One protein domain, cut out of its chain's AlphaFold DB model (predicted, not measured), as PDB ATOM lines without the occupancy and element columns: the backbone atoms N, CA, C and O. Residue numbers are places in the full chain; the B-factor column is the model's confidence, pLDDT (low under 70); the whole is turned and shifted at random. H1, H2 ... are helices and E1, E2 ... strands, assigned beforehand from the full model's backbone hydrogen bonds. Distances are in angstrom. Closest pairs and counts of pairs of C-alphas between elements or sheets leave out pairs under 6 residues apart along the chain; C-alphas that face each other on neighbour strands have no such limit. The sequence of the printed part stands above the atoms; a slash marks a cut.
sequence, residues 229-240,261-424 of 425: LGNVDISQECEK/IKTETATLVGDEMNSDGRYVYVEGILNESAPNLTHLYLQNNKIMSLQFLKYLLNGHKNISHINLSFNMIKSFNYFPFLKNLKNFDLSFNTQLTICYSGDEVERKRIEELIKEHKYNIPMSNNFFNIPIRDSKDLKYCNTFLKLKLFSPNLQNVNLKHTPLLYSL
ATOM      1  N   LEU A 229     -28.872 -43.681  15.998       80.88
ATOM      2  CA  LEU A 229     -29.584 -44.638  16.852       80.88
ATOM      3  C   LEU A 229     -28.590 -45.674  17.397       80.88
ATOM      4  O   LEU A 229     -28.129 -46.548  16.667       80.88
ATOM      5  N   GLY A 230     -28.256 -45.586  18.688       70.62
ATOM      6  CA  GLY A 230     -27.285 -46.492  19.311       70.62
ATOM      7  C   GLY A 230     -25.915 -46.490  18.613       70.62
ATOM      8  O   GLY A 230     -25.390 -45.433  18.257       70.62
ATOM      9  N   ASN A 231     -25.333 -47.678  18.424       52.31
ATOM     10  CA  ASN A 231     -24.019 -47.851  17.790       52.31
ATOM     11  C   ASN A 231     -24.050 -47.825  16.251       52.31
ATOM     12  O   ASN A 231     -22.994 -47.945  15.640       52.31
ATOM     13  N   VAL A 232     -25.216 -47.656  15.620       50.62
ATOM     14  CA  VAL A 232     -25.329 -47.611  14.155       50.62
ATOM     15  C   VAL A 232     -25.119 -46.192  13.674       50.62
ATOM     16  O   VAL A 232     -25.919 -45.314  13.989       50.62
ATOM     17  N   ASP A 233     -24.068 -45.956  12.899       49.09
ATOM     18  CA  ASP A 233     -23.869 -44.676  12.235       49.09
ATOM     19  C   ASP A 233     -24.709 -44.607  10.950       49.09
ATOM     20  O   ASP A 233     -24.268 -44.981   9.869       49.09
ATOM     21  N   ILE A 234     -25.948 -44.122  11.073       51.84
ATOM     22  CA  ILE A 234     -26.890 -43.984   9.944       51.84
ATOM     23  C   ILE A 234     -26.448 -42.842   8.993       51.84
ATOM     24  O   ILE A 234     -27.051 -42.622   7.946       51.84
ATOM     25  N   SER A 235     -25.403 -42.076   9.337       43.94
ATOM     26  CA  SER A 235     -24.920 -40.968   8.502       43.94
ATOM     27  C   SER A 235     -24.081 -41.428   7.303       43.94
ATOM     28  O   SER A 235     -24.125 -40.779   6.256       43.94
ATOM     29  N   GLN A 236     -23.400 -42.577   7.406       41.78
ATOM     30  CA  GLN A 236     -22.501 -43.082   6.358       41.78
ATOM     31  C   GLN A 236     -23.238 -43.577   5.107       41.78
ATOM     32  O   GLN A 236     -22.669 -43.577   4.016       41.78
ATOM     33  N   GLU A 237     -24.518 -43.934   5.225       42.94
ATOM     34  CA  GLU A 237     -25.320 -44.311   4.060       42.94
ATOM     35  C   GLU A 237     -25.663 -43.115   3.170       42.94
ATOM     36  O   GLU A 237     -25.832 -43.295   1.973       42.94
ATOM     37  N   CYS A 238     -25.718 -41.886   3.695       34.72
ATOM     38  CA  CYS A 238     -26.107 -40.717   2.898       34.72
ATOM     39  C   CYS A 238     -24.973 -40.160   2.020       34.72
ATOM     40  O   CYS A 238     -25.259 -39.659   0.934       34.72
ATOM     41  N   GLU A 239     -23.708 -40.246   2.445       36.19
ATOM     42  CA  GLU A 239     -22.584 -39.669   1.682       36.19
ATOM     43  C   GLU A 239     -22.257 -40.458   0.405       36.19
ATOM     44  O   GLU A 239     -21.882 -39.855  -0.599       36.19
ATOM     45  N   LYS A 240     -22.496 -41.778   0.370       37.94
ATOM     46  CA  LYS A 240     -22.260 -42.591  -0.839       37.94
ATOM     47  C   LYS A 240     -23.175 -42.232  -2.017       37.94
ATOM     48  O   LYS A 240     -22.770 -42.383  -3.164       37.94
ATOM     49  N   ILE A 261     -36.815 -58.649  13.200       39.03
ATOM     50  CA  ILE A 261     -37.347 -59.010  11.891       39.03
ATOM     51  C   ILE A 261     -38.466 -60.011  12.174       39.03
ATOM     52  O   ILE A 261     -38.209 -61.166  12.517       39.03
ATOM     53  N   LYS A 262     -39.724 -59.572  12.105       35.09
ATOM     54  CA  LYS A 262     -40.852 -60.503  12.124       35.09
ATOM     55  C   LYS A 262     -40.838 -61.244  10.792       35.09
ATOM     56  O   LYS A 262     -41.359 -60.760   9.795       35.09
ATOM     57  N   THR A 263     -40.222 -62.421  10.766       31.08
ATOM     58  CA  THR A 263     -40.329 -63.363   9.648       31.08
ATOM     59  C   THR A 263     -41.664 -64.103   9.730       31.08
ATOM     60  O   THR A 263     -41.706 -65.316   9.909       31.08
ATOM     61  N   GLU A 264     -42.775 -63.382   9.637       30.66
ATOM     62  CA  GLU A 264     -44.067 -63.976   9.299       30.66
ATOM     63  C   GLU A 264     -44.381 -63.498   7.891       30.66
ATOM     64  O   GLU A 264     -44.497 -62.298   7.687       30.66
ATOM     65  N   THR A 265     -44.398 -64.438   6.936       30.00
ATOM     66  CA  THR A 265     -44.706 -64.291   5.498       30.00
ATOM     67  C   THR A 265     -45.170 -62.888   5.090       30.00
ATOM     68  O   THR A 265     -46.361 -62.643   4.899       30.00
ATOM     69  N   ALA A 266     -44.210 -61.971   4.979       25.66
ATOM     70  CA  ALA A 266     -44.452 -60.585   4.637       25.66
ATOM     71  C   ALA A 266     -44.432 -60.470   3.115       25.66
ATOM     72  O   ALA A 266     -43.386 -60.475   2.465       25.66
ATOM     73  N   THR A 267     -45.624 -60.415   2.541       27.47
ATOM     74  CA  THR A 267     -45.818 -59.745   1.263       27.47
ATOM     75  C   THR A 267     -45.710 -58.245   1.541       27.47
ATOM     76  O   THR A 267     -46.605 -57.701   2.173       27.47
ATOM     77  N   LEU A 268     -44.671 -57.621   0.974       33.25
ATOM     78  CA  LEU A 268     -44.579 -56.208   0.568       33.25
ATOM     79  C   LEU A 268     -43.896 -55.185   1.513       33.25
ATOM     80  O   LEU A 268     -44.416 -54.747   2.526       33.25
ATOM     81  N   VAL A 269     -42.717 -54.772   1.027       30.17
ATOM     82  CA  VAL A 269     -42.129 -53.421   0.909       30.17
ATOM     83  C   VAL A 269     -41.951 -52.572   2.169       30.17
ATOM     84  O   VAL A 269     -42.693 -51.636   2.474       30.17
ATOM     85  N   GLY A 270     -40.784 -52.792   2.776       33.59
ATOM     86  CA  GLY A 270     -40.098 -51.837   3.626       33.59
ATOM     87  C   GLY A 270     -38.630 -51.570   3.288       33.59
ATOM     88  O   GLY A 270     -38.222 -50.450   3.557       33.59
ATOM     89  N   ASP A 271     -37.819 -52.488   2.747       44.81
ATOM     90  CA  ASP A 271     -36.393 -52.464   3.142       44.81
ATOM     91  C   ASP A 271     -35.335 -52.671   2.051       44.81
ATOM     92  O   ASP A 271     -35.621 -52.971   0.895       44.81
ATOM     93  N   GLU A 272     -34.087 -52.482   2.489       44.53
ATOM     94  CA  GLU A 272     -32.871 -53.053   1.916       44.53
ATOM     95  C   GLU A 272     -33.107 -54.469   1.368       44.53
ATOM     96  O   GLU A 272     -33.799 -55.304   1.958       44.53
ATOM     97  N   MET A 273     -32.539 -54.707   0.189       35.44
ATOM     98  CA  MET A 273     -32.606 -55.976  -0.515       35.44
ATOM     99  C   MET A 273     -31.700 -56.977   0.206       35.44
ATOM    100  O   MET A 273     -30.488 -56.778   0.273       35.44
ATOM    101  N   ASN A 274     -32.258 -58.071   0.719       42.12
ATOM    102  CA  ASN A 274     -31.422 -59.201   1.131       42.12
ATOM    103  C   ASN A 274     -30.775 -59.834  -0.118       42.12
ATOM    104  O   ASN A 274     -31.290 -59.671  -1.227       42.12
ATOM    105  N   SER A 275     -29.714 -60.627   0.061       41.38
ATOM    106  CA  SER A 275     -29.015 -61.385  -1.001       41.38
ATOM    107  C   SER A 275     -29.933 -62.210  -1.920       41.38
ATOM    108  O   SER A 275     -29.558 -62.547  -3.038       41.38
ATOM    109  N   ASP A 276     -31.154 -62.498  -1.460       38.41
ATOM    110  CA  ASP A 276     -32.160 -63.308  -2.148       38.41
ATOM    111  C   ASP A 276     -33.250 -62.464  -2.849       38.41
ATOM    112  O   ASP A 276     -34.286 -62.996  -3.258       38.41
ATOM    113  N   GLY A 277     -33.079 -61.139  -2.939       34.09
ATOM    114  CA  GLY A 277     -33.988 -60.234  -3.656       34.09
ATOM    115  C   GLY A 277     -35.309 -59.912  -2.943       34.09
ATOM    116  O   GLY A 277     -36.247 -59.431  -3.582       34.09
ATOM    117  N   ARG A 278     -35.425 -60.189  -1.635       34.22
ATOM    118  CA  ARG A 278     -36.642 -59.930  -0.837       34.22
ATOM    119  C   ARG A 278     -36.520 -58.643  -0.023       34.22
ATOM    120  O   ARG A 278     -35.520 -58.447   0.662       34.22
ATOM    121  N   TYR A 279     -37.573 -57.829  -0.065       41.12
ATOM    122  CA  TYR A 279     -37.750 -56.643   0.775       41.12
ATOM    123  C   TYR A 279     -38.162 -57.068   2.187       41.12
ATOM    124  O   TYR A 279     -39.157 -57.773   2.354       41.12
ATOM    125  N   VAL A 280     -37.422 -56.631   3.200       44.75
ATOM    126  CA  VAL A 280     -37.814 -56.745   4.617       44.75
ATOM    127  C   VAL A 280     -38.796 -55.587   4.950       44.75
ATOM    128  O   VAL A 280     -38.954 -54.673   4.135       44.75
ATOM    129  N   TYR A 281     -39.495 -55.599   6.091       53.19
ATOM    130  CA  TYR A 281     -40.140 -54.398   6.656       53.19
ATOM    131  C   TYR A 281     -39.605 -54.102   8.061       53.19
ATOM    132  O   TYR A 281     -39.802 -54.912   8.973       53.19
ATOM    133  N   VAL A 282     -38.979 -52.931   8.262       66.06
ATOM    134  CA  VAL A 282     -38.531 -52.511   9.600       66.06
ATOM    135  C   VAL A 282     -39.611 -51.704  10.330       66.06
ATOM    136  O   VAL A 282     -39.902 -50.552   9.986       66.06
ATOM    137  N   GLU A 283     -40.188 -52.297  11.383       78.38
ATOM    138  CA  GLU A 283     -40.992 -51.577  12.381       78.38
ATOM    139  C   GLU A 283     -40.107 -50.649  13.224       78.38
ATOM    140  O   GLU A 283     -38.999 -51.012  13.622       78.38
ATOM    141  N   GLY A 284     -40.620 -49.458  13.544       86.06
ATOM    142  CA  GLY A 284     -39.926 -48.519  14.421       86.06
ATOM    143  C   GLY A 284     -39.721 -49.068  15.837       86.06
ATOM    144  O   GLY A 284     -40.652 -49.623  16.426       86.06
ATOM    145  N   ILE A 285     -38.536 -48.863  16.422       86.62
ATOM    146  CA  ILE A 285     -38.189 -49.407  17.751       86.62
ATOM    147  C   ILE A 285     -39.140 -48.945  18.867       86.62
ATOM    148  O   ILE A 285     -39.394 -49.691  19.814       86.62
ATOM    149  N   LEU A 286     -39.714 -47.740  18.755       92.88
ATOM    150  CA  LEU A 286     -40.629 -47.209  19.770       92.88
ATOM    151  C   LEU A 286     -42.036 -47.807  19.689       92.88
ATOM    152  O   LEU A 286     -42.811 -47.640  20.629       92.88
ATOM    153  N   ASN A 287     -42.370 -48.551  18.628       91.12
ATOM    154  CA  ASN A 287     -43.677 -49.200  18.507       91.12
ATOM    155  C   ASN A 287     -43.913 -50.217  19.633       91.12
ATOM    156  O   ASN A 287     -45.044 -50.366  20.099       91.12
ATOM    157  N   GLU A 288     -42.862 -50.925  20.069       89.19
ATOM    158  CA  GLU A 288     -42.950 -51.873  21.182       89.19
ATOM    159  C   GLU A 288     -42.745 -51.183  22.536       89.19
ATOM    160  O   GLU A 288     -43.534 -51.431  23.452       89.19
ATOM    161  N   SER A 289     -41.727 -50.322  22.675       92.00
ATOM    162  CA  SER A 289     -41.329 -49.761  23.974       92.00
ATOM    163  C   SER A 289     -42.153 -48.554  24.427       92.00
ATOM    164  O   SER A 289     -42.358 -48.393  25.627       92.00
ATOM    165  N   ALA A 290     -42.690 -47.748  23.512       96.31
ATOM    166  CA  ALA A 290     -43.516 -46.577  23.817       96.31
ATOM    167  C   ALA A 290     -44.753 -46.499  22.896       96.31
ATOM    168  O   ALA A 290     -44.961 -45.497  22.214       96.31
ATOM    169  N   PRO A 291     -45.628 -47.523  22.885       95.19
ATOM    170  CA  PRO A 291     -46.675 -47.696  21.864       95.19
ATOM    171  C   PRO A 291     -47.708 -46.560  21.796       95.19
ATOM    172  O   PRO A 291     -48.393 -46.391  20.783       95.19
ATOM    173  N   ASN A 292     -47.867 -45.798  22.879       96.44
ATOM    174  CA  ASN A 292     -48.820 -44.693  22.988       96.44
ATOM    175  C   ASN A 292     -48.151 -43.315  22.910       96.44
ATOM    176  O   ASN A 292     -48.809 -42.310  23.178       96.44
ATOM    177  N   LEU A 293     -46.882 -43.252  22.490       97.88
ATOM    178  CA  LEU A 293     -46.174 -41.993  22.305       97.88
ATOM    179  C   LEU A 293     -46.912 -41.109  21.294       97.88
ATOM    180  O   LEU A 293     -47.255 -41.545  20.192       97.88
ATOM    181  N   THR A 294     -47.153 -39.854  21.675       98.19
ATOM    182  CA  THR A 294     -47.892 -38.887  20.850       98.19
ATOM    183  C   THR A 294     -47.020 -37.732  20.378       98.19
ATOM    184  O   THR A 294     -47.248 -37.242  19.267       98.19
ATOM    185  N   HIS A 295     -46.026 -37.327  21.177       98.69
ATOM    186  CA  HIS A 295     -45.127 -36.216  20.872       98.69
ATOM    187  C   HIS A 295     -43.661 -36.623  21.026       98.69
ATOM    188  O   HIS A 295     -43.254 -37.143  22.067       98.69
ATOM    189  N   LEU A 296     -42.869 -36.304  20.004       98.56
ATOM    190  CA  LEU A 296     -41.420 -36.465  20.001       98.56
ATOM    191  C   LEU A 296     -40.747 -35.125  19.683       98.56
ATOM    192  O   LEU A 296     -40.960 -34.548  18.613       98.56
ATOM    193  N   TYR A 297     -39.925 -34.641  20.611       98.62
ATOM    194  CA  TYR A 297     -39.223 -33.362  20.494       98.62
ATOM    195  C   TYR A 297     -37.724 -33.594  20.319       98.62
ATOM    196  O   TYR A 297     -37.046 -33.989  21.263       98.62
ATOM    197  N   LEU A 298     -37.212 -33.334  19.120       98.25
ATOM    198  CA  LEU A 298     -35.825 -33.556  18.704       98.25
ATOM    199  C   LEU A 298     -35.172 -32.277  18.159       98.25
ATOM    200  O   LEU A 298     -34.146 -32.345  17.484       98.25
ATOM    201  N   GLN A 299     -35.736 -31.101  18.437       98.00
ATOM    202  CA  GLN A 299     -35.175 -29.848  17.946       98.00
ATOM    203  C   GLN A 299     -33.812 -29.523  18.558       98.00
ATOM    204  O   GLN A 299     -33.576 -29.860  19.717       98.00
ATOM    205  N   ASN A 300     -32.948 -28.821  17.822       97.81
ATOM    206  CA  ASN A 300     -31.566 -28.536  18.231       97.81
ATOM    207  C   ASN A 300     -30.787 -29.833  18.510       97.81
ATOM    208  O   ASN A 300     -30.412 -30.115  19.647       97.81
ATOM    209  N   ASN A 301     -30.604 -30.640  17.469       97.62
ATOM    210  CA  ASN A 301     -29.773 -31.847  17.468       97.62
ATOM    211  C   ASN A 301     -28.884 -31.854  16.209       97.62
ATOM    212  O   ASN A 301     -28.826 -30.867  15.475       97.62
ATOM    213  N   LYS A 302     -28.165 -32.954  15.957       95.31
ATOM    214  CA  LYS A 302     -27.279 -33.130  14.792       95.31
ATOM    215  C   LYS A 302     -27.824 -34.187  13.819       95.31
ATOM    216  O   LYS A 302     -27.056 -34.882  13.160       95.31
ATOM    217  N   ILE A 303     -29.148 -34.349  13.733       93.25
ATOM    218  CA  ILE A 303     -29.776 -35.360  12.866       93.25
ATOM    219  C   ILE A 303     -29.641 -34.921  11.407       93.25
ATOM    220  O   ILE A 303     -30.028 -33.807  11.058       93.25
ATOM    221  N   MET A 304     -29.123 -35.803  10.549       90.19
ATOM    222  CA  MET A 304     -28.837 -35.492   9.138       90.19
ATOM    223  C   MET A 304     -29.793 -36.145   8.128       90.19
ATOM    224  O   MET A 304     -29.851 -35.728   6.970       90.19
ATOM    225  N   SER A 305     -30.566 -37.152   8.547       87.19
ATOM    226  CA  SER A 305     -31.417 -37.954   7.658       87.19
ATOM    227  C   SER A 305     -32.728 -38.359   8.329       87.19
ATOM    228  O   SER A 305     -32.760 -38.654   9.524       87.19
ATOM    229  N   LEU A 306     -33.813 -38.432   7.549       87.12
ATOM    230  CA  LEU A 306     -35.113 -38.943   8.010       87.12
ATOM    231  C   LEU A 306     -35.133 -40.468   8.170       87.12
ATOM    232  O   LEU A 306     -36.044 -40.991   8.809       87.12
ATOM    233  N   GLN A 307     -34.103 -41.175   7.701       84.50
ATOM    234  CA  GLN A 307     -33.901 -42.593   8.011       84.50
ATOM    235  C   GLN A 307     -33.803 -42.835   9.526       84.50
ATOM    236  O   GLN A 307     -34.308 -43.839  10.027       84.50
ATOM    237  N   PHE A 308     -33.275 -41.858  10.273       88.81
ATOM    238  CA  PHE A 308     -33.346 -41.832  11.734       88.81
ATOM    239  C   PHE A 308     -34.791 -41.999  12.237       88.81
ATOM    240  O   PHE A 308     -35.057 -42.828  13.103       88.81
ATOM    241  N   LEU A 309     -35.750 -41.257  11.669       91.12
ATOM    242  CA  LEU A 309     -37.162 -41.405  12.032       91.12
ATOM    243  C   LEU A 309     -37.762 -42.720  11.531       91.12
ATOM    244  O   LEU A 309     -38.636 -43.257  12.208       91.12
ATOM    245  N   LYS A 310     -37.319 -43.238  10.377       86.38
ATOM    246  CA  LYS A 310     -37.770 -44.536   9.850       86.38
ATOM    247  C   LYS A 310     -37.550 -45.637  10.880       86.38
ATOM    248  O   LYS A 310     -38.510 -46.240  11.346       86.38
ATOM    249  N   TYR A 311     -36.312 -45.836  11.312       87.00
ATOM    250  CA  TYR A 311     -35.996 -46.869  12.300       87.00
ATOM    251  C   TYR A 311     -36.577 -46.573  13.687       87.00
ATOM    252  O   TYR A 311     -36.805 -47.490  14.473       87.00
ATOM    253  N   LEU A 312     -36.846 -45.304  14.006       91.12
ATOM    254  CA  LEU A 312     -37.416 -44.942  15.298       91.12
ATOM    255  C   LEU A 312     -38.931 -45.187  15.379       91.12
ATOM    256  O   LEU A 312     -39.421 -45.668  16.400       91.12
ATOM    257  N   LEU A 313     -39.668 -44.844  14.318       93.12
ATOM    258  CA  LEU A 313     -41.120 -44.644  14.355       93.12
ATOM    259  C   LEU A 313     -41.896 -45.267  13.186       93.12
ATOM    260  O   LEU A 313     -43.109 -45.081  13.132       93.12
ATOM    261  N   ASN A 314     -41.279 -45.951  12.219       87.94
ATOM    262  CA  ASN A 314     -42.036 -46.458  11.070       87.94
ATOM    263  C   ASN A 314     -43.221 -47.345  11.511       87.94
ATOM    264  O   ASN A 314     -43.063 -48.267  12.315       87.94
ATOM    265  N   GLY A 315     -44.426 -47.011  11.036       84.69
ATOM    266  CA  GLY A 315     -45.671 -47.679  11.427       84.69
ATOM    267  C   GLY A 315     -46.220 -47.297  12.811       84.69
ATOM    268  O   GLY A 315     -47.199 -47.901  13.261       84.69
ATOM    269  N   HIS A 316     -45.641 -46.309  13.504       93.12
ATOM    270  CA  HIS A 316     -46.079 -45.931  14.847       93.12
ATOM    271  C   HIS A 316     -47.524 -45.416  14.842       93.12
ATOM    272  O   HIS A 316     -47.882 -44.458  14.151       93.12
ATOM    273  N   LYS A 317     -48.376 -46.041  15.660       91.19
ATOM    274  CA  LYS A 317     -49.833 -45.868  15.568       91.19
ATOM    275  C   LYS A 317     -50.344 -44.570  16.181       91.19
ATOM    276  O   LYS A 317     -51.402 -44.118  15.772       91.19
ATOM    277  N   ASN A 318     -49.633 -43.967  17.130       95.06
ATOM    278  CA  ASN A 318     -50.174 -42.863  17.938       95.06
ATOM    279  C   ASN A 318     -49.408 -41.538  17.829       95.06
ATOM    280  O   ASN A 318     -49.863 -40.527  18.366       95.06
ATOM    281  N   ILE A 319     -48.287 -41.510  17.098       97.81
ATOM    282  CA  ILE A 319     -47.491 -40.289  16.964       97.81
ATOM    283  C   ILE A 319     -48.307 -39.255  16.199       97.81
ATOM    284  O   ILE A 319     -48.832 -39.536  15.124       97.81
ATOM    285  N   SER A 320     -48.409 -38.063  16.778       97.75
ATOM    286  CA  SER A 320     -49.185 -36.948  16.236       97.75
ATOM    287  C   SER A 320     -48.353 -35.683  16.052       97.75
ATOM    288  O   SER A 320     -48.708 -34.852  15.215       97.75
ATOM    289  N   HIS A 321     -47.241 -35.549  16.777       98.56
ATOM    290  CA  HIS A 321     -46.366 -34.385  16.718       98.56
ATOM    291  C   HIS A 321     -44.903 -34.818  16.699       98.56
ATOM    292  O   HIS A 321     -44.454 -35.549  17.584       98.56
ATOM    293  N   ILE A 322     -44.157 -34.329  15.711       98.50
ATOM    294  CA  ILE A 322     -42.702 -34.469  15.648       98.50
ATOM    295  C   ILE A 322     -42.103 -33.085  15.419       98.50
ATOM    296  O   ILE A 322     -42.503 -32.382  14.489       98.50
ATOM    297  N   ASN A 323     -41.126 -32.715  16.244       98.38
ATOM    298  CA  ASN A 323     -40.332 -31.508  16.042       98.38
ATOM    299  C   ASN A 323     -38.866 -31.869  15.779       98.38
ATOM    300  O   ASN A 323     -38.182 -32.357  16.674       98.38
ATOM    301  N   LEU A 324     -38.405 -31.610  14.559       96.94
ATOM    302  CA  LEU A 324     -37.033 -31.775  14.076       96.94
ATOM    303  C   LEU A 324     -36.407 -30.433  13.668       96.94
ATOM    304  O   LEU A 324     -35.440 -30.407  12.906       96.94
ATOM    305  N   SER A 325     -36.934 -29.309  14.153       97.00
ATOM    306  CA  SER A 325     -36.355 -27.999  13.844       97.00
ATOM    307  C   SER A 325     -34.900 -27.882  14.310       97.00
ATOM    308  O   SER A 325     -34.500 -28.549  15.261       97.00
ATOM    309  N   PHE A 326     -34.092 -27.054  13.646       96.62
ATOM    310  CA  PHE A 326     -32.670 -26.885  13.985       96.62
ATOM    311  C   PHE A 326     -31.891 -28.214  14.010       96.62
ATOM    312  O   PHE A 326     -31.250 -28.576  14.996       96.62
ATOM    313  N   ASN A 327     -32.004 -28.971  12.923       95.75
ATOM    314  CA  ASN A 327     -31.182 -30.146  12.644       95.75
ATOM    315  C   ASN A 327     -30.433 -29.934  11.314       95.75
ATOM    316  O   ASN A 327     -30.431 -28.839  10.748       95.75
ATOM    317  N   MET A 328     -29.768 -30.970  10.811       92.56
ATOM    318  CA  MET A 328     -28.957 -30.925   9.590       92.56
ATOM    319  C   MET A 328     -29.539 -31.817   8.490       92.56
ATOM    320  O   MET A 328     -28.800 -32.441   7.729       92.56
ATOM    321  N   ILE A 329     -30.870 -31.926   8.429       89.56
ATOM    322  CA  ILE A 329     -31.539 -32.826   7.491       89.56
ATOM    323  C   ILE A 329     -31.363 -32.290   6.071       89.56
ATOM    324  O   ILE A 329     -31.718 -31.146   5.782       89.56
ATOM    325  N   LYS A 330     -30.812 -33.129   5.188       83.50
ATOM    326  CA  LYS A 330     -30.514 -32.765   3.792       83.50
ATOM    327  C   LYS A 330     -31.498 -33.332   2.775       83.50
ATOM    328  O   LYS A 330     -31.552 -32.845   1.652       83.50
ATOM    329  N   SER A 331     -32.270 -34.359   3.129       80.19
ATOM    330  CA  SER A 331     -33.146 -35.058   2.185       80.19
ATOM    331  C   SER A 331     -34.434 -35.557   2.835       80.19
ATOM    332  O   SER A 331     -34.455 -35.901   4.017       80.19
ATOM    333  N   PHE A 332     -35.502 -35.613   2.033       77.00
ATOM    334  CA  PHE A 332     -36.779 -36.230   2.408       77.00
ATOM    335  C   PHE A 332     -36.829 -37.750   2.223       77.00
ATOM    336  O   PHE A 332     -37.832 -38.376   2.577       77.00
ATOM    337  N   ASN A 333     -35.766 -38.351   1.689       74.56
ATOM    338  CA  ASN A 333     -35.691 -39.795   1.519       74.56
ATOM    339  C   ASN A 333     -35.917 -40.507   2.862       74.56
ATOM    340  O   ASN A 333     -35.530 -40.011   3.920       74.56
ATOM    341  N   TYR A 334     -36.523 -41.695   2.808       75.25
ATOM    342  CA  TYR A 334     -36.762 -42.558   3.974       75.25
ATOM    343  C   TYR A 334     -37.764 -42.026   5.006       75.25
ATOM    344  O   TYR A 334     -37.774 -42.504   6.136       75.25
ATOM    345  N   PHE A 335     -38.638 -41.085   4.651       83.88
ATOM    346  CA  PHE A 335     -39.689 -40.658   5.574       83.88
ATOM    347  C   PHE A 335     -40.594 -41.843   6.002       83.88
ATOM    348  O   PHE A 335     -41.051 -42.601   5.140       83.88
ATOM    349  N   PRO A 336     -40.848 -42.051   7.312       85.56
ATOM    350  CA  PRO A 336     -41.680 -43.154   7.798       85.56
ATOM    351  C   PRO A 336     -43.158 -42.994   7.437       85.56
ATOM    352  O   PRO A 336     -43.683 -41.882   7.356       85.56
ATOM    353  N   PHE A 337     -43.871 -44.119   7.350       85.12
ATOM    354  CA  PHE A 337     -45.329 -44.089   7.307       85.12
ATOM    355  C   PHE A 337     -45.900 -43.845   8.716       85.12
ATOM    356  O   PHE A 337     -45.709 -44.654   9.625       85.12
ATOM    357  N   LEU A 338     -46.616 -42.730   8.896       90.31
ATOM    358  CA  LEU A 338     -47.145 -42.255  10.179       90.31
ATOM    359  C   LEU A 338     -48.584 -41.754  10.021       90.31
ATOM    360  O   LEU A 338     -48.850 -40.554   9.954       90.31
ATOM    361  N   LYS A 339     -49.550 -42.684   9.998       87.50
ATOM    362  CA  LYS A 339     -50.969 -42.382   9.730       87.50
ATOM    363  C   LYS A 339     -51.519 -41.205  10.538       87.50
ATOM    364  O   LYS A 339     -52.292 -40.415  10.006       87.50
ATOM    365  N   ASN A 340     -51.165 -41.125  11.819       92.94
ATOM    366  CA  ASN A 340     -51.753 -40.191  12.776       92.94
ATOM    367  C   ASN A 340     -50.923 -38.925  13.017       92.94
ATOM    368  O   ASN A 340     -51.340 -38.096  13.832       92.94
ATOM    369  N   LEU A 341     -49.815 -38.737  12.289       96.62
ATOM    370  CA  LEU A 341     -49.017 -37.518  12.361       96.62
ATOM    371  C   LEU A 341     -49.868 -36.328  11.907       96.62
ATOM    372  O   LEU A 341     -50.410 -36.342  10.807       96.62
ATOM    373  N   LYS A 342     -49.992 -35.308  12.758       96.56
ATOM    374  CA  LYS A 342     -50.749 -34.074  12.499       96.56
ATOM    375  C   LYS A 342     -49.831 -32.882  12.290       96.56
ATOM    376  O   LYS A 342     -50.105 -32.061  11.420       96.56
ATOM    377  N   ASN A 343     -48.758 -32.794  13.069       97.06
ATOM    378  CA  ASN A 343     -47.837 -31.666  13.061       97.06
ATOM    379  C   ASN A 343     -46.406 -32.157  12.868       97.06
ATOM    380  O   ASN A 343     -45.921 -32.983  13.645       97.06
ATOM    381  N   PHE A 344     -45.736 -31.619  11.852       96.12
ATOM    382  CA  PHE A 344     -44.347 -31.937  11.561       96.12
ATOM    383  C   PHE A 344     -43.521 -30.666  11.385       96.12
ATOM    384  O   PHE A 344     -43.757 -29.890  10.462       96.12
ATOM    385  N   ASP A 345     -42.568 -30.429  12.283       96.00
ATOM    386  CA  ASP A 345     -41.703 -29.251  12.225       96.00
ATOM    387  C   ASP A 345     -40.303 -29.621  11.730       96.00
ATOM    388  O   ASP A 345     -39.610 -30.419  12.355       96.00
ATOM    389  N   LEU A 346     -39.900 -29.025  10.611       93.94
ATOM    390  CA  LEU A 346     -38.589 -29.140   9.975       93.94
ATOM    391  C   LEU A 346     -37.936 -27.763   9.778       93.94
ATOM    392  O   LEU A 346     -37.012 -27.627   8.973       93.94
ATOM    393  N   SER A 347     -38.409 -26.728  10.472       93.56
ATOM    394  CA  SER A 347     -37.874 -25.372  10.343       93.56
ATOM    395  C   SER A 347     -36.393 -25.291  10.724       93.56
ATOM    396  O   SER A 347     -35.901 -26.084  11.524       93.56
ATOM    397  N   PHE A 348     -35.663 -24.341  10.141       93.06
ATOM    398  CA  PHE A 348     -34.232 -24.139  10.405       93.06
ATOM    399  C   PHE A 348     -33.364 -25.395  10.207       93.06
ATOM    400  O   PHE A 348     -32.377 -25.586  10.913       93.06
ATOM    401  N   ASN A 349     -33.731 -26.270   9.270       90.81
ATOM    402  CA  ASN A 349     -32.826 -27.322   8.811       90.81
ATOM    403  C   ASN A 349     -31.899 -26.786   7.712       90.81
ATOM    404  O   ASN A 349     -32.109 -25.697   7.168       90.81
ATOM    405  N   THR A 350     -30.879 -27.569   7.366       80.94
ATOM    406  CA  THR A 350     -30.078 -27.337   6.158       80.94
ATOM    407  C   THR A 350     -30.944 -27.370   4.893       80.94
ATOM    408  O   THR A 350     -32.140 -27.657   4.936       80.94
ATOM    409  N   GLN A 351     -30.351 -27.066   3.739       78.81
ATOM    410  CA  GLN A 351     -31.049 -27.177   2.461       78.81
ATOM    411  C   GLN A 351     -31.593 -28.602   2.263       78.81
ATOM    412  O   GLN A 351     -30.827 -29.563   2.240       78.81
ATOM    413  N   LEU A 352     -32.915 -28.718   2.117       80.69
ATOM    414  CA  LEU A 352     -33.615 -29.977   1.893       80.69
ATOM    415  C   LEU A 352     -33.743 -30.240   0.395       80.69
ATOM    416  O   LEU A 352     -34.463 -29.532  -0.314       80.69
ATOM    417  N   THR A 353     -33.080 -31.291  -0.068       73.50
ATOM    418  CA  THR A 353     -33.243 -31.845  -1.407       73.50
ATOM    419  C   THR A 353     -34.451 -32.775  -1.436       73.50
ATOM    420  O   THR A 353     -34.584 -33.698  -0.631       73.50
ATOM    421  N   ILE A 354     -35.351 -32.530  -2.381       68.81
ATOM    422  CA  ILE A 354     -36.488 -33.403  -2.664       68.81
ATOM    423  C   ILE A 354     -36.135 -34.189  -3.920       68.81
ATOM    424  O   ILE A 354     -36.253 -33.666  -5.030       68.81
ATOM    425  N   CYS A 355     -35.682 -35.429  -3.742       58.03
ATOM    426  CA  CYS A 355     -35.456 -36.339  -4.858       58.03
ATOM    427  C   CYS A 355     -36.807 -36.812  -5.415       58.03
ATOM    428  O   CYS A 355     -37.677 -37.257  -4.668       58.03
ATOM    429  N   TYR A 356     -36.987 -36.718  -6.731       53.84
ATOM    430  CA  TYR A 356     -38.015 -37.466  -7.456       53.84
ATOM    431  C   TYR A 356     -37.392 -38.785  -7.912       53.84
ATOM    432  O   TYR A 356     -37.064 -38.954  -9.080       53.84
ATOM    433  N   SER A 357     -37.119 -39.707  -6.988       43.12
ATOM    434  CA  SER A 357     -36.786 -41.066  -7.418       43.12
ATOM    435  C   SER A 357     -38.021 -41.645  -8.108       43.12
ATOM    436  O   SER A 357     -39.061 -41.730  -7.462       43.12
ATOM    437  N   GLY A 358     -37.888 -41.969  -9.401       48.94
ATOM    438  CA  GLY A 358     -38.920 -42.444 -10.333       48.94
ATOM    439  C   GLY A 358     -40.281 -42.744  -9.709       48.94
ATOM    440  O   GLY A 358     -40.440 -43.770  -9.044       48.94
ATOM    441  N   ASP A 359     -41.251 -41.859  -9.967       52.41
ATOM    442  CA  ASP A 359     -42.598 -41.828  -9.374       52.41
ATOM    443  C   ASP A 359     -43.301 -43.197  -9.305       52.41
ATOM    444  O   ASP A 359     -44.165 -43.410  -8.460       52.41
ATOM    445  N   GLU A 360     -42.936 -44.153 -10.161       47.00
ATOM    446  CA  GLU A 360     -43.521 -45.491 -10.202       47.00
ATOM    447  C   GLU A 360     -43.137 -46.389  -9.008       47.00
ATOM    448  O   GLU A 360     -43.981 -47.149  -8.527       47.00
ATOM    449  N   VAL A 361     -41.903 -46.301  -8.494       53.03
ATOM    450  CA  VAL A 361     -41.440 -47.130  -7.361       53.03
ATOM    451  C   VAL A 361     -42.035 -46.620  -6.049       53.03
ATOM    452  O   VAL A 361     -42.570 -47.404  -5.262       53.03
ATOM    453  N   GLU A 362     -42.024 -45.302  -5.832       53.59
ATOM    454  CA  GLU A 362     -42.680 -44.695  -4.668       53.59
ATOM    455  C   GLU A 362     -44.201 -44.872  -4.715       53.59
ATOM    456  O   GLU A 362     -44.814 -45.175  -3.688       53.59
ATOM    457  N   ARG A 363     -44.827 -44.755  -5.896       54.56
ATOM    458  CA  ARG A 363     -46.268 -44.991  -6.049       54.56
ATOM    459  C   ARG A 363     -46.637 -46.435  -5.714       54.56
ATOM    460  O   ARG A 363     -47.545 -46.621  -4.908       54.56
ATOM    461  N   LYS A 364     -45.927 -47.439  -6.252       58.66
ATOM    462  CA  LYS A 364     -46.160 -48.858  -5.906       58.66
ATOM    463  C   LYS A 364     -46.018 -49.089  -4.402       58.66
ATOM    464  O   LYS A 364     -46.912 -49.658  -3.787       58.66
ATOM    465  N   ARG A 365     -44.975 -48.528  -3.782       57.22
ATOM    466  CA  ARG A 365     -44.758 -48.592  -2.329       57.22
ATOM    467  C   ARG A 365     -45.923 -48.013  -1.518       57.22
ATOM    468  O   ARG A 365     -46.337 -48.596  -0.520       57.22
ATOM    469  N   ILE A 366     -46.469 -46.874  -1.939       55.66
ATOM    470  CA  ILE A 366     -47.620 -46.249  -1.273       55.66
ATOM    471  C   ILE A 366     -48.891 -47.086  -1.471       55.66
ATOM    472  O   ILE A 366     -49.649 -47.276  -0.521       55.66
ATOM    473  N   GLU A 367     -49.130 -47.613  -2.675       60.41
ATOM    474  CA  GLU A 367     -50.282 -48.482  -2.964       60.41
ATOM    475  C   GLU A 367     -50.291 -49.745  -2.099       60.41
ATOM    476  O   GLU A 367     -51.350 -50.181  -1.644       60.41
ATOM    477  N   GLU A 368     -49.124 -50.330  -1.850       61.78
ATOM    478  CA  GLU A 368     -48.980 -51.536  -1.038       61.78
ATOM    479  C   GLU A 368     -49.181 -51.254   0.453       61.78
ATOM    480  O   GLU A 368     -49.986 -51.941   1.087       61.78
ATOM    481  N   LEU A 369     -48.598 -50.171   0.985       56.59
ATOM    482  CA  LEU A 369     -48.854 -49.713   2.359       56.59
ATOM    483  C   LEU A 369     -50.350 -49.444   2.605       56.59
ATOM    484  O   LEU A 369     -50.891 -49.798   3.656       56.59
ATOM    485  N   ILE A 370     -51.038 -48.853   1.620       57.59
ATOM    486  CA  ILE A 370     -52.486 -48.603   1.657       57.59
ATOM    487  C   ILE A 370     -53.279 -49.917   1.706       57.59
ATOM    488  O   ILE A 370     -54.214 -50.032   2.511       57.59
ATOM    489  N   LYS A 371     -52.918 -50.896   0.862       63.16
ATOM    490  CA  LYS A 371     -53.576 -52.211   0.784       63.16
ATOM    491  C   LYS A 371     -53.410 -53.005   2.076       63.16
ATOM    492  O   LYS A 371     -54.398 -53.505   2.610       63.16
ATOM    493  N   GLU A 372     -52.187 -53.094   2.586       55.53
ATOM    494  CA  GLU A 372     -51.853 -53.909   3.755       55.53
ATOM    495  C   GLU A 372     -52.514 -53.376   5.031       55.53
ATOM    496  O   GLU A 372     -53.057 -54.129   5.843       55.53
ATOM    497  N   HIS A 373     -52.580 -52.054   5.169       51.97
ATOM    498  CA  HIS A 373     -53.109 -51.427   6.368       51.97
ATOM    499  C   HIS A 373     -54.585 -50.988   6.256       51.97
ATOM    500  O   HIS A 373     -55.103 -50.306   7.151       51.97
ATOM    501  N   LYS A 374     -55.284 -51.395   5.182       53.19
ATOM    502  CA  LYS A 374     -56.707 -51.097   4.907       53.19
ATOM    503  C   LYS A 374     -57.049 -49.611   5.067       53.19
ATOM    504  O   LYS A 374     -58.043 -49.249   5.708       53.19
ATOM    505  N   TYR A 375     -56.208 -48.725   4.541       52.03
ATOM    506  CA  TYR A 375     -56.447 -47.288   4.642       52.03
ATOM    507  C   TYR A 375     -57.237 -46.768   3.441       52.03
ATOM    508  O   TYR A 375     -56.901 -47.030   2.297       52.03
ATOM    509  N   ASN A 376     -58.276 -45.972   3.695       45.47
ATOM    510  CA  ASN A 376     -58.990 -45.256   2.640       45.47
ATOM    511  C   ASN A 376     -58.256 -43.944   2.346       45.47
ATOM    512  O   ASN A 376     -58.589 -42.907   2.918       45.47
ATOM    513  N   ILE A 377     -57.236 -43.990   1.488       49.81
ATOM    514  CA  ILE A 377     -56.633 -42.779   0.921       49.81
ATOM    515  C   ILE A 377     -57.164 -42.632  -0.511       49.81
ATOM    516  O   ILE A 377     -56.987 -43.551  -1.311       49.81
ATOM    517  N   PRO A 378     -57.818 -41.511  -0.873       43.75
ATOM    518  CA  PRO A 378     -58.196 -41.269  -2.254       43.75
ATOM    519  C   PRO A 378     -56.930 -40.999  -3.075       43.75
ATOM    520  O   PRO A 378     -56.392 -39.892  -3.061       43.75
ATOM    521  N   MET A 379     -56.444 -42.014  -3.793       46.81
ATOM    522  CA  MET A 379     -55.441 -41.820  -4.836       46.81
ATOM    523  C   MET A 379     -56.077 -41.041  -5.985       46.81
ATOM    524  O   MET A 379     -56.734 -41.606  -6.855       46.81
ATOM    525  N   SER A 380     -55.904 -39.721  -5.996       42.75
ATOM    526  CA  SER A 380     -56.114 -38.971  -7.230       42.75
ATOM    527  C   SER A 380     -54.875 -39.162  -8.108       42.75
ATOM    528  O   SER A 380     -53.750 -38.903  -7.675       42.75
ATOM    529  N   ASN A 381     -55.061 -39.601  -9.354       38.78
ATOM    530  CA  ASN A 381     -53.975 -39.785 -10.326       38.78
ATOM    531  C   ASN A 381     -53.172 -38.495 -10.616       38.78
ATOM    532  O   ASN A 381     -52.123 -38.566 -11.251       38.78
ATOM    533  N   ASN A 382     -53.616 -37.343 -10.103       39.03
ATOM    534  CA  ASN A 382     -52.996 -36.034 -10.288       39.03
ATOM    535  C   ASN A 382     -51.899 -35.694  -9.260       39.03
ATOM    536  O   ASN A 382     -51.207 -34.700  -9.454       39.03
ATOM    537  N   PHE A 383     -51.706 -36.478  -8.187       41.56
ATOM    538  CA  PHE A 383     -50.710 -36.147  -7.148       41.56
ATOM    539  C   PHE A 383     -49.249 -36.262  -7.606       41.56
ATOM    540  O   PHE A 383     -48.387 -35.594  -7.045       41.56
ATOM    541  N   PHE A 384     -48.977 -37.087  -8.617       42.44
ATOM    542  CA  PHE A 384     -47.622 -37.327  -9.126       42.44
ATOM    543  C   PHE A 384     -47.289 -36.464 -10.358       42.44
ATOM    544  O   PHE A 384     -46.128 -36.234 -10.650       42.44
ATOM    545  N   ASN A 385     -48.295 -35.878 -11.019       43.28
ATOM    546  CA  ASN A 385     -48.120 -35.016 -12.197       43.28
ATOM    547  C   ASN A 385     -48.133 -33.518 -11.840       43.28
ATOM    548  O   ASN A 385     -48.746 -32.717 -12.551       43.28
ATOM    549  N   ILE A 386     -47.521 -33.117 -10.720       48.44
ATOM    550  CA  ILE A 386     -47.567 -31.711 -10.294       48.44
ATOM    551  C   ILE A 386     -46.385 -30.944 -10.910       48.44
ATOM    552  O   ILE A 386     -45.235 -31.231 -10.572       48.44
ATOM    553  N   PRO A 387     -46.628 -29.955 -11.792       48.31
ATOM    554  CA  PRO A 387     -45.558 -29.218 -12.453       48.31
ATOM    555  C   PRO A 387     -44.724 -28.436 -11.437       48.31
ATOM    556  O   PRO A 387     -45.263 -27.656 -10.657       48.31
ATOM    557  N   ILE A 388     -43.403 -28.606 -11.474       51.44
ATOM    558  CA  ILE A 388     -42.454 -27.824 -10.678       51.44
ATOM    559  C   ILE A 388     -42.339 -26.443 -11.330       51.44
ATOM    560  O   ILE A 388     -41.832 -26.305 -12.439       51.44
ATOM    561  N   ARG A 389     -42.846 -25.409 -10.658       51.38
ATOM    562  CA  ARG A 389     -42.639 -23.996 -11.018       51.38
ATOM    563  C   ARG A 389     -41.898 -23.297  -9.883       51.38
ATOM    564  O   ARG A 389     -42.042 -23.671  -8.722       51.38
ATOM    565  N   ASP A 390     -41.127 -22.265 -10.209       57.62
ATOM    566  CA  ASP A 390     -40.172 -21.635  -9.287       57.62
ATOM    567  C   ASP A 390     -40.759 -20.816  -8.129       57.62
ATOM    568  O   ASP A 390     -40.000 -20.247  -7.341       57.62
ATOM    569  N   SER A 391     -42.082 -20.785  -7.942       68.56
ATOM    570  CA  SER A 391     -42.647 -20.111  -6.776       68.56
ATOM    571  C   SER A 391     -42.438 -20.940  -5.503       68.56
ATOM    572  O   SER A 391     -42.735 -22.134  -5.432       68.56
ATOM    573  N   LYS A 392     -41.925 -20.278  -4.460       68.06
ATOM    574  CA  LYS A 392     -41.685 -20.858  -3.128       68.06
ATOM    575  C   LYS A 392     -42.933 -21.534  -2.546       68.06
ATOM    576  O   LYS A 392     -42.823 -22.599  -1.942       68.06
ATOM    577  N   ASP A 393     -44.107 -20.954  -2.783       68.75
ATOM    578  CA  ASP A 393     -45.388 -21.483  -2.305       68.75
ATOM    579  C   ASP A 393     -45.770 -22.789  -3.006       68.75
ATOM    580  O   ASP A 393     -46.287 -23.708  -2.376       68.75
ATOM    581  N   LEU A 394     -45.466 -22.916  -4.300       69.69
ATOM    582  CA  LEU A 394     -45.769 -24.125  -5.060       69.69
ATOM    583  C   LEU A 394     -44.823 -25.270  -4.686       69.69
ATOM    584  O   LEU A 394     -45.267 -26.405  -4.524       69.69
ATOM    585  N   LYS A 395     -43.545 -24.955  -4.446       72.06
ATOM    586  CA  LYS A 395     -42.571 -25.874  -3.845       72.06
ATOM    587  C   LYS A 395     -43.096 -26.407  -2.499       72.06
ATOM    588  O   LYS A 395     -43.297 -27.608  -2.326       72.06
ATOM    589  N   TYR A 396     -43.455 -25.514  -1.581       75.75
ATOM    590  CA  TYR A 396     -44.042 -25.900  -0.295       75.75
ATOM    591  C   TYR A 396     -45.287 -26.800  -0.441       75.75
ATOM    592  O   TYR A 396     -45.358 -27.857   0.191       75.75
ATOM    593  N   CYS A 397     -46.236 -26.431  -1.310       73.62
ATOM    594  CA  CYS A 397     -47.439 -27.227  -1.574       73.62
ATOM    595  C   CYS A 397     -47.108 -28.641  -2.070       73.62
ATOM    596  O   CYS A 397     -47.687 -29.610  -1.578       73.62
ATOM    597  N   ASN A 398     -46.152 -28.780  -2.991       73.81
ATOM    598  CA  ASN A 398     -45.737 -30.081  -3.517       73.81
ATOM    599  C   ASN A 398     -45.147 -30.971  -2.416       73.81
ATOM    600  O   ASN A 398     -45.500 -32.144  -2.314       73.81
ATOM    601  N   THR A 399     -44.298 -30.409  -1.553       78.94
ATOM    602  CA  THR A 399     -43.722 -31.132  -0.409       78.94
ATOM    603  C   THR A 399     -44.802 -31.590   0.564       78.94
ATOM    604  O   THR A 399     -44.818 -32.749   0.976       78.94
ATOM    605  N   PHE A 400     -45.742 -30.707   0.903       81.25
ATOM    606  CA  PHE A 400     -46.847 -31.033   1.800       81.25
ATOM    607  C   PHE A 400     -47.725 -32.168   1.254       81.25
ATOM    608  O   PHE A 400     -48.075 -33.093   1.989       81.25
ATOM    609  N   LEU A 401     -48.051 -32.133  -0.043       77.00
ATOM    610  CA  LEU A 401     -48.832 -33.185  -0.696       77.00
ATOM    611  C   LEU A 401     -48.096 -34.528  -0.717       77.00
ATOM    612  O   LEU A 401     -48.718 -35.548  -0.428       77.00
ATOM    613  N   LYS A 402     -46.781 -34.535  -0.977       77.50
ATOM    614  CA  LYS A 402     -45.957 -35.751  -0.880       77.50
ATOM    615  C   LYS A 402     -45.967 -36.329   0.535       77.50
ATOM    616  O   LYS A 402     -46.224 -37.514   0.713       77.50
ATOM    617  N   LEU A 403     -45.766 -35.498   1.558       83.75
ATOM    618  CA  LEU A 403     -45.787 -35.950   2.954       83.75
ATOM    619  C   LEU A 403     -47.146 -36.530   3.361       83.75
ATOM    620  O   LEU A 403     -47.195 -37.494   4.123       83.75
ATOM    621  N   LYS A 404     -48.250 -36.012   2.809       82.94
ATOM    622  CA  LYS A 404     -49.587 -36.578   3.029       82.94
ATOM    623  C   LYS A 404     -49.761 -38.008   2.515       82.94
ATOM    624  O   LYS A 404     -50.641 -38.703   3.013       82.94
ATOM    625  N   LEU A 405     -48.929 -38.470   1.579       77.25
ATOM    626  CA  LEU A 405     -48.941 -39.869   1.136       77.25
ATOM    627  C   LEU A 405     -48.470 -40.810   2.256       77.25
ATOM    628  O   LEU A 405     -49.051 -41.872   2.462       77.25
ATOM    629  N   PHE A 406     -47.469 -40.383   3.029       82.19
ATOM    630  CA  PHE A 406     -46.927 -41.132   4.167       82.19
ATOM    631  C   PHE A 406     -47.645 -40.822   5.488       82.19
ATOM    632  O   PHE A 406     -47.590 -41.595   6.442       82.19
ATOM    633  N   SER A 407     -48.291 -39.663   5.578       87.31
ATOM    634  CA  SER A 407     -48.976 -39.157   6.769       87.31
ATOM    635  C   SER A 407     -50.323 -38.539   6.377       87.31
ATOM    636  O   SER A 407     -50.458 -37.317   6.331       87.31
ATOM    637  N   PRO A 408     -51.351 -39.352   6.076       83.88
ATOM    638  CA  PRO A 408     -52.641 -38.866   5.576       83.88
ATOM    639  C   PRO A 408     -53.343 -37.861   6.500       83.88
ATOM    640  O   PRO A 408     -54.033 -36.964   6.012       83.88
ATOM    641  N   ASN A 409     -53.147 -37.963   7.819       89.06
ATOM    642  CA  ASN A 409     -53.739 -37.038   8.790       89.06
ATOM    643  C   ASN A 409     -52.896 -35.775   9.039       89.06
ATOM    644  O   ASN A 409     -53.220 -35.017   9.955       89.06
ATOM    645  N   LEU A 410     -51.851 -35.528   8.242       91.31
ATOM    646  CA  LEU A 410     -50.975 -34.370   8.393       91.31
ATOM    647  C   LEU A 410     -51.751 -33.072   8.145       91.31
ATOM    648  O   LEU A 410     -52.364 -32.871   7.093       91.31
ATOM    649  N   GLN A 411     -51.734 -32.192   9.140       92.00
ATOM    650  CA  GLN A 411     -52.452 -30.919   9.146       92.00
ATOM    651  C   GLN A 411     -51.499 -29.751   8.918       92.00
ATOM    652  O   GLN A 411     -51.843 -28.825   8.190       92.00
ATOM    653  N   ASN A 412     -50.303 -29.810   9.505       91.19
ATOM    654  CA  ASN A 412     -49.332 -28.727   9.453       91.19
ATOM    655  C   ASN A 412     -47.912 -29.256   9.231       91.19
ATOM    656  O   ASN A 412     -47.492 -30.227   9.868       91.19
ATOM    657  N   VAL A 413     -47.173 -28.572   8.360       91.44
ATOM    658  CA  VAL A 413     -45.748 -28.799   8.127       91.44
ATOM    659  C   VAL A 413     -45.028 -27.464   8.232       91.44
ATOM    660  O   VAL A 413     -45.267 -26.562   7.440       91.44
ATOM    661  N   ASN A 414     -44.124 -27.322   9.191       90.75
ATOM    662  CA  ASN A 414     -43.343 -26.100   9.322       90.75
ATOM    663  C   ASN A 414     -41.994 -26.261   8.607       90.75
ATOM    664  O   ASN A 414     -41.158 -27.053   9.025       90.75
ATOM    665  N   LEU A 415     -41.782 -25.491   7.537       89.56
ATOM    666  CA  LEU A 415     -40.525 -25.429   6.768       89.56
ATOM    667  C   LEU A 415     -39.901 -24.028   6.812       89.56
ATOM    668  O   LEU A 415     -39.133 -23.639   5.928       89.56
ATOM    669  N   LYS A 416     -40.265 -23.218   7.813       87.88
ATOM    670  CA  LYS A 416     -39.751 -21.853   7.940       87.88
ATOM    671  C   LYS A 416     -38.221 -21.886   8.012       87.88
ATOM    672  O   LYS A 416     -37.653 -22.656   8.772       87.88
ATOM    673  N   HIS A 417     -37.563 -21.035   7.228       88.62
ATOM    674  CA  HIS A 417     -36.097 -20.951   7.157       88.62
ATOM    675  C   HIS A 417     -35.380 -22.240   6.723       88.62
ATOM    676  O   HIS A 417     -34.173 -22.336   6.906       88.62
ATOM    677  N   THR A 418     -36.088 -23.180   6.095       87.38
ATOM    678  CA  THR A 418     -35.492 -24.383   5.510       87.38
ATOM    679  C   THR A 418     -35.562 -24.284   3.985       87.38
ATOM    680  O   THR A 418     -36.657 -24.371   3.419       87.38
ATOM    681  N   PRO A 419     -34.439 -24.032   3.289       83.88
ATOM    682  CA  PRO A 419     -34.428 -23.938   1.832       83.88
ATOM    683  C   PRO A 419     -34.828 -25.270   1.184       83.88
ATOM    684  O   PRO A 419     -34.368 -26.324   1.616       83.88
ATOM    685  N   LEU A 420     -35.655 -25.224   0.136       82.06
ATOM    686  CA  LEU A 420     -36.056 -26.401  -0.641       82.06
ATOM    687  C   LEU A 420     -35.354 -26.394  -2.002       82.06
ATOM    688  O   LEU A 420     -35.523 -25.444  -2.772       82.06
ATOM    689  N   LEU A 421     -34.628 -27.467  -2.315       73.31
ATOM    690  CA  LEU A 421     -34.054 -27.715  -3.635       73.31
ATOM    691  C   LEU A 421     -34.752 -28.919  -4.276       73.31
ATOM    692  O   LEU A 421     -34.914 -29.963  -3.651       73.31
ATOM    693  N   TYR A 422     -35.154 -28.782  -5.536       66.06
ATOM    694  CA  TYR A 422     -35.676 -29.900  -6.319       66.06
ATOM    695  C   TYR A 422     -34.587 -30.340  -7.277       66.06
ATOM    696  O   TYR A 422     -34.151 -29.543  -8.107       66.06
ATOM    697  N   SER A 423     -34.149 -31.591  -7.159       56.19
ATOM    698  CA  SER A 423     -33.357 -32.215  -8.208       56.19
ATOM    699  C   SER A 423     -34.321 -32.822  -9.225       56.19
ATOM    700  O   SER A 423     -35.084 -33.741  -8.925       56.19
ATOM    701  N   LEU A 424     -34.325 -32.256 -10.430       45.72
ATOM    702  CA  LEU A 424     -34.798 -32.956 -11.617       45.72
ATOM    703  C   LEU A 424     -33.666 -33.917 -11.988       45.72
ATOM    704  O   LEU A 424     -32.615 -33.456 -12.431       45.72
TER     705      LEU A 424
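What this domain is: This is residues 229 to 240 and 261 to 424 of the 425 residues of the protein "Leucine-rich repeat protein" of Plasmodium gonderi (UniProt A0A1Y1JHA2). With little regular structure, the chain winds in stacked turns, parallel sheet E1 E2 E3 E5 along one side, H5 across its E5 end. Parallel pair E4 E6 lies beside H5. The mixed, compact whole has 176 printed residues, five named helices, six named strands, radius of gyration of the C-alphas 16.0 A and spans of 47 by 38 by 34 A.

Where its parts are: H1, residues 236–240, begins at C-alpha (-22.501, -43.082, 6.358). Then come H2 286–289, E1 295–297, H3 307–313, E2 321–323, E3 343–345, E4 352–355, H4 359–372, 20.1 A long, H5 392–406, 22.2 A long, E5 412–414 and E6 420–423, ending at (-33.357, -32.215, -8.208).

How they stand to each other: E1, H3, E2 form a strand-helix-strand unit, a helix between parallel neighbours, its crossover right-handed; N 296 and O 321 are 3.0 A apart. H5 only grazes the sheet; the closest C-alphas, Phe 400 and Val 413, are 6.8 A apart. Every O i to N i+4 pair is within hydrogen-bond range in H3 and H4, 9 of 11 in H5, 0 of 1 in H1, which has 0 of 2 for i+3.

The domain as a whole: Residues 241 to 260 are not printed; C-alphas 240 and 261 are 25.7 A apart. Links E2 to E3 and H4 to H5 are long. The model's pLDDT is under 70 at 76 of the printed residues, among them 354 to 394.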